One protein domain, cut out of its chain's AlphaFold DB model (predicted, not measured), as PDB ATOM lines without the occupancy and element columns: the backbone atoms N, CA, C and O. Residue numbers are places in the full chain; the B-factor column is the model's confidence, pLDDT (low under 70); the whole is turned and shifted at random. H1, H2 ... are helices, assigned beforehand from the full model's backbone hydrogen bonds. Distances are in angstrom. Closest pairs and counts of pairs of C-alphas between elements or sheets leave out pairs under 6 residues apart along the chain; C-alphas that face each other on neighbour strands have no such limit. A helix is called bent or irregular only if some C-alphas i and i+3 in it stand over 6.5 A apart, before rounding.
ATOM      1  N   HIS A   2       2.948  19.991  19.247       61.22
ATOM      2  CA  HIS A   2       2.023  19.896  20.399       61.22
ATOM      3  C   HIS A   2       0.817  18.944  20.239       61.22
ATOM      4  O   HIS A   2       0.498  18.214  21.170       61.22
ATOM      5  N   ASP A   3       0.164  18.881  19.070       64.19
ATOM      6  CA  ASP A   3      -0.977  17.962  18.870       64.19
ATOM      7  C   ASP A   3      -0.599  16.475  18.849       64.19
ATOM      8  O   ASP A   3      -1.458  15.607  19.020       64.19
ATOM      9  N   VAL A   4       0.669  16.157  18.572       68.81
ATOM     10  CA  VAL A   4       1.176  14.779  18.640       68.81
ATOM     11  C   VAL A   4       1.421  14.401  20.097       68.81
ATOM     12  O   VAL A   4       1.054  13.298  20.498       68.81
ATOM     13  N   ASP A   5       1.952  15.336  20.887       75.56
ATOM     14  CA  ASP A   5       2.186  15.158  22.321       75.56
ATOM     15  C   ASP A   5       0.856  14.951  23.066       75.56
ATOM     16  O   ASP A   5       0.687  13.944  23.748       75.56
ATOM     17  N   MET A   6      -0.161  15.783  22.805       79.62
ATOM     18  CA  MET A   6      -1.490  15.600  23.410       79.62
ATOM     19  C   MET A   6      -2.155  14.272  23.025       79.62
ATOM     20  O   MET A   6      -2.753  13.605  23.869       79.62
ATOM     21  N   ARG A   7      -2.066  13.855  21.753       80.62
ATOM     22  CA  ARG A   7      -2.622  12.558  21.325       80.62
ATOM     23  C   ARG A   7      -1.941  11.390  22.021       80.62
ATOM     24  O   ARG A   7      -2.612  10.419  22.365       80.62
ATOM     25  N   ARG A   8      -0.627  11.482  22.225       82.12
ATOM     26  CA  ARG A   8       0.137  10.478  22.957       82.12
ATOM     27  C   ARG A   8      -0.310  10.409  24.417       82.12
ATOM     28  O   ARG A   8      -0.607   9.312  24.882       82.12
ATOM     29  N   ASP A   9      -0.450  11.552  25.080       78.94
ATOM     30  CA  ASP A   9      -0.874  11.626  26.482       78.94
ATOM     31  C   ASP A   9      -2.288  11.059  26.683       78.94
ATOM     32  O   ASP A   9      -2.540  10.280  27.605       78.94
ATOM     33  N   LEU A  10      -3.216  11.381  25.776       81.69
ATOM     34  CA  LEU A  10      -4.579  10.846  25.798       81.69
ATOM     35  C   LEU A  10      -4.611   9.332  25.563       81.69
ATOM     36  O   LEU A  10      -5.371   8.620  26.223       81.69
ATOM     37  N   MET A  11      -3.787   8.825  24.641       86.50
ATOM     38  CA  MET A  11      -3.683   7.391  24.381       86.50
ATOM     39  C   MET A  11      -3.107   6.650  25.592       86.50
ATOM     40  O   MET A  11      -3.626   5.604  25.980       86.50
ATOM     41  N   GLU A  12      -2.077   7.204  26.226       83.12
ATOM     42  CA  GLU A  12      -1.475   6.637  27.431       83.12
ATOM     43  C   GLU A  12      -2.469   6.619  28.602       83.12
ATOM     44  O   GLU A  12      -2.610   5.604  29.291       83.12
ATOM     45  N   LEU A  13      -3.249   7.691  28.771       81.94
ATOM     46  CA  LEU A  13      -4.338   7.743  29.744       81.94
ATOM     47  C   LEU A  13      -5.399   6.667  29.471       81.94
ATOM     48  O   LEU A  13      -5.789   5.944  30.392       81.94
ATOM     49  N   ALA A  14      -5.842   6.523  28.220       83.12
ATOM     50  CA  ALA A  14      -6.845   5.534  27.834       83.12
ATOM     51  C   ALA A  14      -6.370   4.098  28.106       83.12
ATOM     52  O   ALA A  14      -7.115   3.294  28.673       83.12
ATOM     53  N   VAL A  15      -5.113   3.786  27.776       85.94
ATOM     54  CA  VAL A  15      -4.498   2.480  28.058       85.94
ATOM     55  C   VAL A  15      -4.433   2.219  29.563       85.94
ATOM     56  O   VAL A  15      -4.771   1.126  30.018       85.94
ATOM     57  N   ASN A  16      -4.059   3.220  30.360       83.25
ATOM     58  CA  ASN A  16      -4.007   3.090  31.814       83.25
ATOM     59  C   ASN A  16      -5.393   2.844  32.426       83.25
ATOM     60  O   ASN A  16      -5.535   1.974  33.289       83.25
ATOM     61  N   ILE A  17      -6.425   3.548  31.950       82.94
ATOM     62  CA  ILE A  17      -7.814   3.329  32.376       82.94
ATOM     63  C   ILE A  17      -8.262   1.910  32.021       82.94
ATOM     64  O   ILE A  17      -8.755   1.196  32.896       82.94
ATOM     65  N   ALA A  18      -8.031   1.467  30.782       83.12
ATOM     66  CA  ALA A  18      -8.393   0.125  30.335       83.12
ATOM     67  C   ALA A  18      -7.676  -0.964  31.152       83.12
ATOM     68  O   ALA A  18      -8.301  -1.939  31.567       83.12
ATOM     69  N   ASN A  19      -6.389  -0.783  31.458       82.56
ATOM     70  CA  ASN A  19      -5.621  -1.711  32.289       82.56
ATOM     71  C   ASN A  19      -6.153  -1.798  33.725       82.56
ATOM     72  O   ASN A  19      -6.162  -2.878  34.313       82.56
ATOM     73  N   ILE A  20      -6.604  -0.682  34.305       85.50
ATOM     74  CA  ILE A  20      -7.208  -0.669  35.644       85.50
ATOM     75  C   ILE A  20      -8.589  -1.328  35.621       85.50
ATOM     76  O   ILE A  20      -8.882  -2.132  36.506       85.50
ATOM     77  N   GLN A  21      -9.417  -1.015  34.621       83.31
ATOM     78  CA  GLN A  21     -10.758  -1.585  34.467       83.31
ATOM     79  C   GLN A  21     -10.712  -3.100  34.239       83.31
ATOM     80  O   GLN A  21     -11.459  -3.836  34.877       83.31
ATOM     81  N   ASN A  22      -9.790  -3.566  33.394       87.38
ATOM     82  CA  ASN A  22      -9.635  -4.982  33.054       87.38
ATOM     83  C   ASN A  22      -8.762  -5.762  34.050       87.38
ATOM     84  O   ASN A  22      -8.539  -6.963  33.880       87.38
ATOM     85  N   ALA A  23      -8.235  -5.116  35.093       85.75
ATOM     86  CA  ALA A  23      -7.433  -5.807  36.088       85.75
ATOM     87  C   ALA A  23      -8.278  -6.825  36.863       85.75
ATOM     88  O   ALA A  23      -9.377  -6.529  37.324       85.75
ATOM     89  N   LYS A  24      -7.696  -7.994  37.156       88.38
ATOM     90  CA  LYS A  24      -8.325  -9.022  38.010       88.38
ATOM     91  C   LYS A  24      -8.725  -8.495  39.402       88.38
ATOM     92  O   LYS A  24      -9.608  -9.051  40.044       88.38
ATOM     93  N   ASN A  25      -8.059  -7.443  39.891       90.75
ATOM     94  CA  ASN A  25      -8.420  -6.739  41.122       90.75
ATOM     95  C   ASN A  25      -8.166  -5.223  40.972       90.75
ATOM     96  O   ASN A  25      -7.083  -4.744  41.333       90.75
ATOM     97  N   PRO A  26      -9.155  -4.456  40.474       85.88
ATOM     98  CA  PRO A  26      -8.997  -3.030  40.171       85.88
ATOM     99  C   PRO A  26      -8.591  -2.195  41.391       85.88
ATOM    100  O   PRO A  26      -7.714  -1.335  41.304       85.88
ATOM    101  N   LYS A  27      -9.140  -2.511  42.574       86.31
ATOM    102  CA  LYS A  27      -8.824  -1.822  43.837       86.31
ATOM    103  C   LYS A  27      -7.336  -1.916  44.188       86.31
ATOM    104  O   LYS A  27      -6.741  -0.946  44.662       86.31
ATOM    105  N   ARG A  28      -6.710  -3.074  43.947       87.12
ATOM    106  CA  ARG A  28      -5.272  -3.272  44.183       87.12
ATOM    107  C   ARG A  28      -4.415  -2.552  43.140       87.12
ATOM    108  O   ARG A  28      -3.381  -1.995  43.514       87.12
ATOM    109  N   SER A  29      -4.841  -2.535  41.876       84.56
ATOM    110  CA  SER A  29      -4.150  -1.811  40.801       84.56
ATOM    111  C   SER A  29      -4.109  -0.310  41.086       84.56
ATOM    112  O   SER A  29      -3.028   0.276  41.097       84.56
ATOM    113  N   VAL A  30      -5.248   0.279  41.460       84.62
ATOM    114  CA  VAL A  30      -5.345   1.693  41.860       84.62
ATOM    115  C   VAL A  30      -4.432   2.000  43.053       84.62
ATOM    116  O   VAL A  30      -3.620   2.921  42.996       84.62
ATOM    117  N   LYS A  31      -4.478   1.182  44.116       87.94
ATOM    118  CA  LYS A  31      -3.616   1.364  45.300       87.94
ATOM    119  C   LYS A  31      -2.120   1.286  44.965       87.94
ATOM    120  O   LYS A  31      -1.311   1.992  45.562       87.94
ATOM    121  N   THR A  32      -1.745   0.416  44.029       85.31
ATOM    122  CA  THR A  32      -0.357   0.295  43.559       85.31
ATOM    123  C   THR A  32       0.059   1.525  42.755       85.31
ATOM    124  O   THR A  32       1.167   2.018  42.956       85.31
ATOM    125  N   GLY A  33      -0.840   2.047  41.914       82.69
ATOM    126  CA  GLY A  33      -0.649   3.299  41.181       82.69
ATOM    127  C   GLY A  33      -0.326   4.466  42.113       82.69
ATOM    128  O   GLY A  33       0.744   5.056  41.981       82.69
ATOM    129  N   TYR A  34      -1.168   4.716  43.122       86.31
ATOM    130  CA  TYR A  34      -0.923   5.767  44.123       86.31
ATOM    131  C   TYR A  34       0.435   5.614  44.815       86.31
ATOM    132  O   TYR A  34       1.235   6.542  44.824       86.31
ATOM    133  N   LYS A  35       0.770   4.403  45.282       87.62
ATOM    134  CA  LYS A  35       2.065   4.144  45.932       87.62
ATOM    135  C   LYS A  35       3.263   4.446  45.024       87.62
ATOM    136  O   LYS A  35       4.339   4.787  45.516       87.62
ATOM    137  N   ASN A  36       3.125   4.254  43.714       81.69
ATOM    138  CA  ASN A  36       4.189   4.552  42.761       81.69
ATOM    139  C   ASN A  36       4.316   6.058  42.498       81.69
ATOM    140  O   ASN A  36       5.446   6.536  42.401       81.69
ATOM    141  N   ILE A  37       3.196   6.786  42.453       84.31
ATOM    142  CA  ILE A  37       3.174   8.254  42.371       84.31
ATOM    143  C   ILE A  37       3.849   8.849  43.611       84.31
ATOM    144  O   ILE A  37       4.825   9.578  43.460       84.31
ATOM    145  N   ASP A  38       3.458   8.426  44.817       80.94
ATOM    146  CA  ASP A  38       4.056   8.899  46.075       80.94
ATOM    147  C   ASP A  38       5.574   8.656  46.113       80.94
ATOM    148  O   ASP A  38       6.361   9.491  46.559       80.94
ATOM    149  N   LYS A  39       6.031   7.497  45.621       81.94
ATOM    150  CA  LYS A  39       7.467   7.186  45.520       81.94
ATOM    151  C   LYS A  39       8.187   8.088  44.523       81.94
ATOM    152  O   LYS A  39       9.341   8.442  44.766       81.94
ATOM    153  N   ALA A  40       7.566   8.388  43.386       78.00
ATOM    154  CA  ALA A  40       8.139   9.273  42.380       78.00
ATOM    155  C   ALA A  40       8.225  10.709  42.915       78.00
ATOM    156  O   ALA A  40       9.287  11.323  42.830       78.00
ATOM    157  N   GLU A  41       7.167  11.190  43.564       76.81
ATOM    158  CA  GLU A  41       7.125  12.487  44.234       76.81
ATOM    159  C   GLU A  41       8.209  12.584  45.315       76.81
ATOM    160  O   GLU A  41       9.035  13.495  45.290       76.81
ATOM    161  N   GLN A  42       8.323  11.583  46.194       78.62
ATOM    162  CA  GLN A  42       9.395  11.538  47.189       78.62
ATOM    163  C   GLN A  42      10.793  11.529  46.566       78.62
ATOM    164  O   GLN A  42      11.703  12.120  47.140       78.62
ATOM    165  N   LYS A  43      11.006  10.873  45.416       76.06
ATOM    166  CA  LYS A  43      12.299  10.916  44.711       76.06
ATOM    167  C   LYS A  43      12.608  12.314  44.183       76.06
ATOM    168  O   LYS A  43      13.756  12.732  44.275       76.06
ATOM    169  N   ILE A  44      11.615  13.028  43.657       75.00
ATOM    170  CA  ILE A  44      11.768  14.405  43.166       75.00
ATOM    171  C   ILE A  44      12.062  15.351  44.336       75.00
ATOM    172  O   ILE A  44      13.040  16.093  44.294       75.00
ATOM    173  N   LEU A  45      11.291  15.256  45.421       75.38
ATOM    174  CA  LEU A  45      11.468  16.080  46.619       75.38
ATOM    175  C   LEU A  45      12.810  15.804  47.315       75.38
ATOM    176  O   LEU A  45      13.528  16.736  47.672       75.38
ATOM    177  N   LYS A  46      13.208  14.531  47.450       66.06
ATOM    178  CA  LYS A  46      14.508  14.145  48.027       66.06
ATOM    179  C   LYS A  46      15.691  14.439  47.104       66.06
ATOM    180  O   LYS A  46      16.804  14.552  47.596       66.06
ATOM    181  N   ARG A  47      15.487  14.612  45.793       57.28
ATOM    182  CA  ARG A  47      16.548  15.084  44.884       57.28
ATOM    183  C   ARG A  47      16.965  16.528  45.192       57.28
ATOM    184  O   ARG A  47      18.120  16.866  44.957       57.28
ATOM    185  N   ASN A  48      16.071  17.333  45.769       54.25
ATOM    186  CA  ASN A  48      16.370  18.698  46.213       54.25
ATOM    187  C   ASN A  48      16.934  18.772  47.644       54.25
ATOM    188  O   ASN A  48      17.441  19.819  48.038       54.25
ATOM    189  N   GLY A  49      16.881  17.684  48.419       56.31
ATOM    190  CA  GLY A  49      17.411  17.620  49.779       56.31
ATOM    191  C   GLY A  49      18.614  16.683  49.875       56.31
ATOM    192  O   GLY A  49      18.447  15.471  49.933       56.31
ATOM    193  N   ASN A  50      19.825  17.234  49.971       56.50
ATOM    194  CA  ASN A  50      21.035  16.509  50.396       56.50
ATOM    195  C   ASN A  50      21.600  15.407  49.477       56.50
ATOM    196  O   ASN A  50      22.263  14.481  49.944       56.50
ATOM    197  N   GLY A  51      21.472  15.537  48.160       54.28
ATOM    198  CA  GLY A  51      22.470  14.945  47.269       54.28
ATOM    199  C   GLY A  51      23.606  15.943  47.112       54.28
ATOM    200  O   GLY A  51      23.386  16.988  46.507       54.28
ATOM    201  N   THR A  52      24.804  15.670  47.634       57.03
ATOM    202  CA  THR A  52      26.005  16.388  47.193       57.03
ATOM    203  C   THR A  52      26.021  16.318  45.671       57.03
ATOM    204  O   THR A  52      26.248  15.253  45.096       57.03
ATOM    205  N   ILE A  53      25.695  17.432  45.005       60.31
ATOM    206  CA  ILE A  53      25.878  17.572  43.564       60.31
ATOM    207  C   ILE A  53      27.366  17.336  43.380       60.31
ATOM    208  O   ILE A  53      28.186  18.183  43.740       60.31
ATOM    209  N   ARG A  54      27.715  16.123  42.951       64.88
ATOM    210  CA  ARG A  54      29.091  15.718  42.716       64.88
ATOM    211  C   ARG A  54      29.549  16.640  41.598       64.88
ATOM    212  O   ARG A  54      29.133  16.465  40.454       64.88
ATOM    213  N   LYS A  55      30.271  17.707  41.960       69.62
ATOM    214  CA  LYS A  55      30.815  18.650  40.985       69.62
ATOM    215  C   LYS A  55      31.572  17.800  39.964       69.62
ATOM    216  O   LYS A  55      32.295  16.897  40.394       69.62
ATOM    217  N   PRO A  56      31.335  17.996  38.658       68.25
ATOM    218  CA  PRO A  56      31.968  17.170  37.649       68.25
ATOM    219  C   PRO A  56      33.479  17.265  37.835       68.25
ATOM    220  O   PRO A  56      34.047  18.356  37.832       68.25
ATOM    221  N   ASP A  57      34.097  16.113  38.073       73.38
ATOM    222  CA  ASP A  57      35.543  16.004  38.193       73.38
ATOM    223  C   ASP A  57      36.181  16.278  36.822       73.38
ATOM    224  O   ASP A  57      35.551  16.081  35.775       73.38
ATOM    225  N   VAL A  58      37.434  16.720  36.807       77.94
ATOM    226  CA  VAL A  58      38.178  17.079  35.590       77.94
ATOM    227  C   VAL A  58      38.173  15.923  34.583       77.94
ATOM    228  O   VAL A  58      38.073  16.136  33.374       77.94
ATOM    229  N   GLU A  59      38.205  14.683  35.069       76.62
ATOM    230  CA  GLU A  59      38.131  13.482  34.236       76.62
ATOM    231  C   GLU A  59      36.762  13.306  33.550       76.62
ATOM    232  O   GLU A  59      36.681  12.861  32.404       76.62
ATOM    233  N   MET A  60      35.676  13.704  34.219       79.31
ATOM    234  CA  MET A  60      34.316  13.658  33.675       79.31
ATOM    235  C   MET A  60      34.121  14.719  32.587       79.31
ATOM    236  O   MET A  60      33.523  14.434  31.552       79.31
ATOM    237  N   ILE A  61      34.695  15.910  32.781       78.88
ATOM    238  CA  ILE A  61      34.697  16.983  31.776       78.88
ATOM    239  C   ILE A  61      35.497  16.556  30.537       78.88
ATOM    240  O   ILE A  61      35.026  16.728  29.416       78.88
ATOM    241  N   LYS A  62      36.664  15.919  30.716       79.94
ATOM    242  CA  LYS A  62      37.455  15.374  29.598       79.94
ATOM    243  C   LYS A  62      36.682  14.327  28.791       79.94
ATOM    244  O   LYS A  62      36.708  14.372  27.565       79.94
ATOM    245  N   LYS A  63      35.964  13.415  29.460       80.00
ATOM    246  CA  LYS A  63      35.123  12.404  28.791       80.00
ATOM    247  C   LYS A  63      33.970  13.035  28.013       80.00
ATOM    248  O   LYS A  63      33.686  12.591  26.906       80.00
ATOM    249  N   LEU A  64      33.343  14.078  28.556       78.69
ATOM    250  CA  LEU A  64      32.302  14.827  27.851       78.69
ATOM    251  C   LEU A  64      32.867  15.534  26.615       78.69
ATOM    252  O   LEU A  64      32.319  15.373  25.531       78.69
ATOM    253  N   ASN A  65      33.995  16.234  26.740       79.56
ATOM    254  CA  ASN A  65      34.620  16.901  25.597       79.56
ATOM    255  C   ASN A  65      35.012  15.904  24.496       79.56
ATOM    256  O   ASN A  65      34.763  16.172  23.327       79.56
ATOM    257  N   ALA A  66      35.538  14.730  24.855       79.38
ATOM    258  CA  ALA A  66      35.838  13.674  23.888       79.38
ATOM    259  C   ALA A  66      34.571  13.106  23.216       79.38
ATOM    260  O   ALA A  66      34.565  12.882  22.009       79.38
ATOM    261  N   ALA A  67      33.487  12.911  23.974       76.50
ATOM    262  CA  ALA A  67      32.221  12.389  23.452       76.50
ATOM    263  C   ALA A  67      31.486  13.380  22.531       76.50
ATOM    264  O   ALA A  67      30.782  12.956  21.619       76.50
ATOM    265  N   PHE A  68      31.664  14.685  22.749       76.19
ATOM    266  CA  PHE A  68      31.076  15.754  21.934       76.19
ATOM    267  C   PHE A  68      32.042  16.321  20.879       76.19
ATOM    268  O   PHE A  68      31.781  17.379  20.312       76.19
ATOM    269  N   GLY A  69      33.136  15.610  20.578       63.69
ATOM    270  CA  GLY A  69      34.012  15.923  19.444       63.69
ATOM    271  C   GLY A  69      35.002  17.070  19.669       63.69
ATOM    272  O   GLY A  69      35.582  17.562  18.710       63.69
TER     273      GLY A  69
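This is residues 2 to 69 of the 72 residues of an uncharacterized protein of Lactobacillus casei A2-362 (UniProt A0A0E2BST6). Two long helices, H1 and H2, meet near their ends as an open V, and a short helix, H3, sits well away from them at the far end of a drawn-out link, residues 48 to 57. H2 is one side of a loose, three-sided open frame, with H1 leading into its first end and the link and H3 following its other end; the middle of the frame is empty. The printed part has 68 residues with three named helices, in the order H1, H2, H3 along the chain, and no named strand; the class is all helix. The whole is extended, with a radius of gyration of the C-alphas of 20.0 A, and its C-alphas span 53 by 33 by 21 A along their three main axes, an elongated outline.

The printed part begins with H1, residues 2 to 21, His 2 to Gln 21. Its first C-alpha, that of His 2, is at (2.023, 19.896, 20.399), and its last, that of Gln 21, is at (-10.758, -1.585, 34.467), 28.7 A from the first. Residues 22 to 25 are the four residues between H1 and the next helix. H2, residues 26 to 47, Pro 26 to Arg 47, is the longest helix, with 22 residues and 31.7 A from first to last C-alpha. C-alpha 26 is at (-8.997, -3.030, 40.171), and x rises to 16.548 at C-alpha 47. Ten residues, 48 to 57, come next. H3, residues 58 to 67, Val 58 to Ala 67, has ten residues and measures 14.3 A from first to last C-alpha; it ends with C-alpha 67 at (32.221, 12.389, 23.452). Phe 68 and Gly 69 follow it. No helix is bent or irregular.

H1 and H2 only just touch, with 3 pairs of C-alphas within 8 A, and they touch only at the corner by their link. The closest C-alphas of the two are those of Ile 20 and Pro 26, 5.4 A apart. H1 touches H2 with residue 20 alone, and H2 touches H1 with residues 26 to 30 alone. Their lines stand at a steep tilt of 47 degrees, and they run opposite ways. Their centres are 18.7 A apart. H3 touches no helix: it is apart from H2, with no C-alpha of the one within 8 A of the other, and it is apart from H1 by the same measure. In the backbones of H1, H2 and H3, every O i to N i+4 pair is within hydrogen-bond range.

The two C-alphas farthest apart are those of Lys 24 and Val 58, at 53.4 A. The first and last printed C-alphas, those of His 2 and Gly 69, are 32.2 A apart. Residues 2 to 15, which belong to H1, stand free, as do residues 22 to 27 and residues 34 to 69, of which 34 to 47 belong to H2 and 58 to 67 belong to H3. The link from H1 to H2 is tight, the link from H2 to H3 is short, and no link is long. The printed part has no cut; it runs from residue 2 to residue 69 of a full chain of 72 residues. The mean pLDDT of the printed part is 77.3. The model's confidence is low, under 70, at 15 residues: residues 2 to 4, residues 46 to 56 and residue 69. The mean pLDDT is 80 in H1, 80 in H2 and 79 in H3.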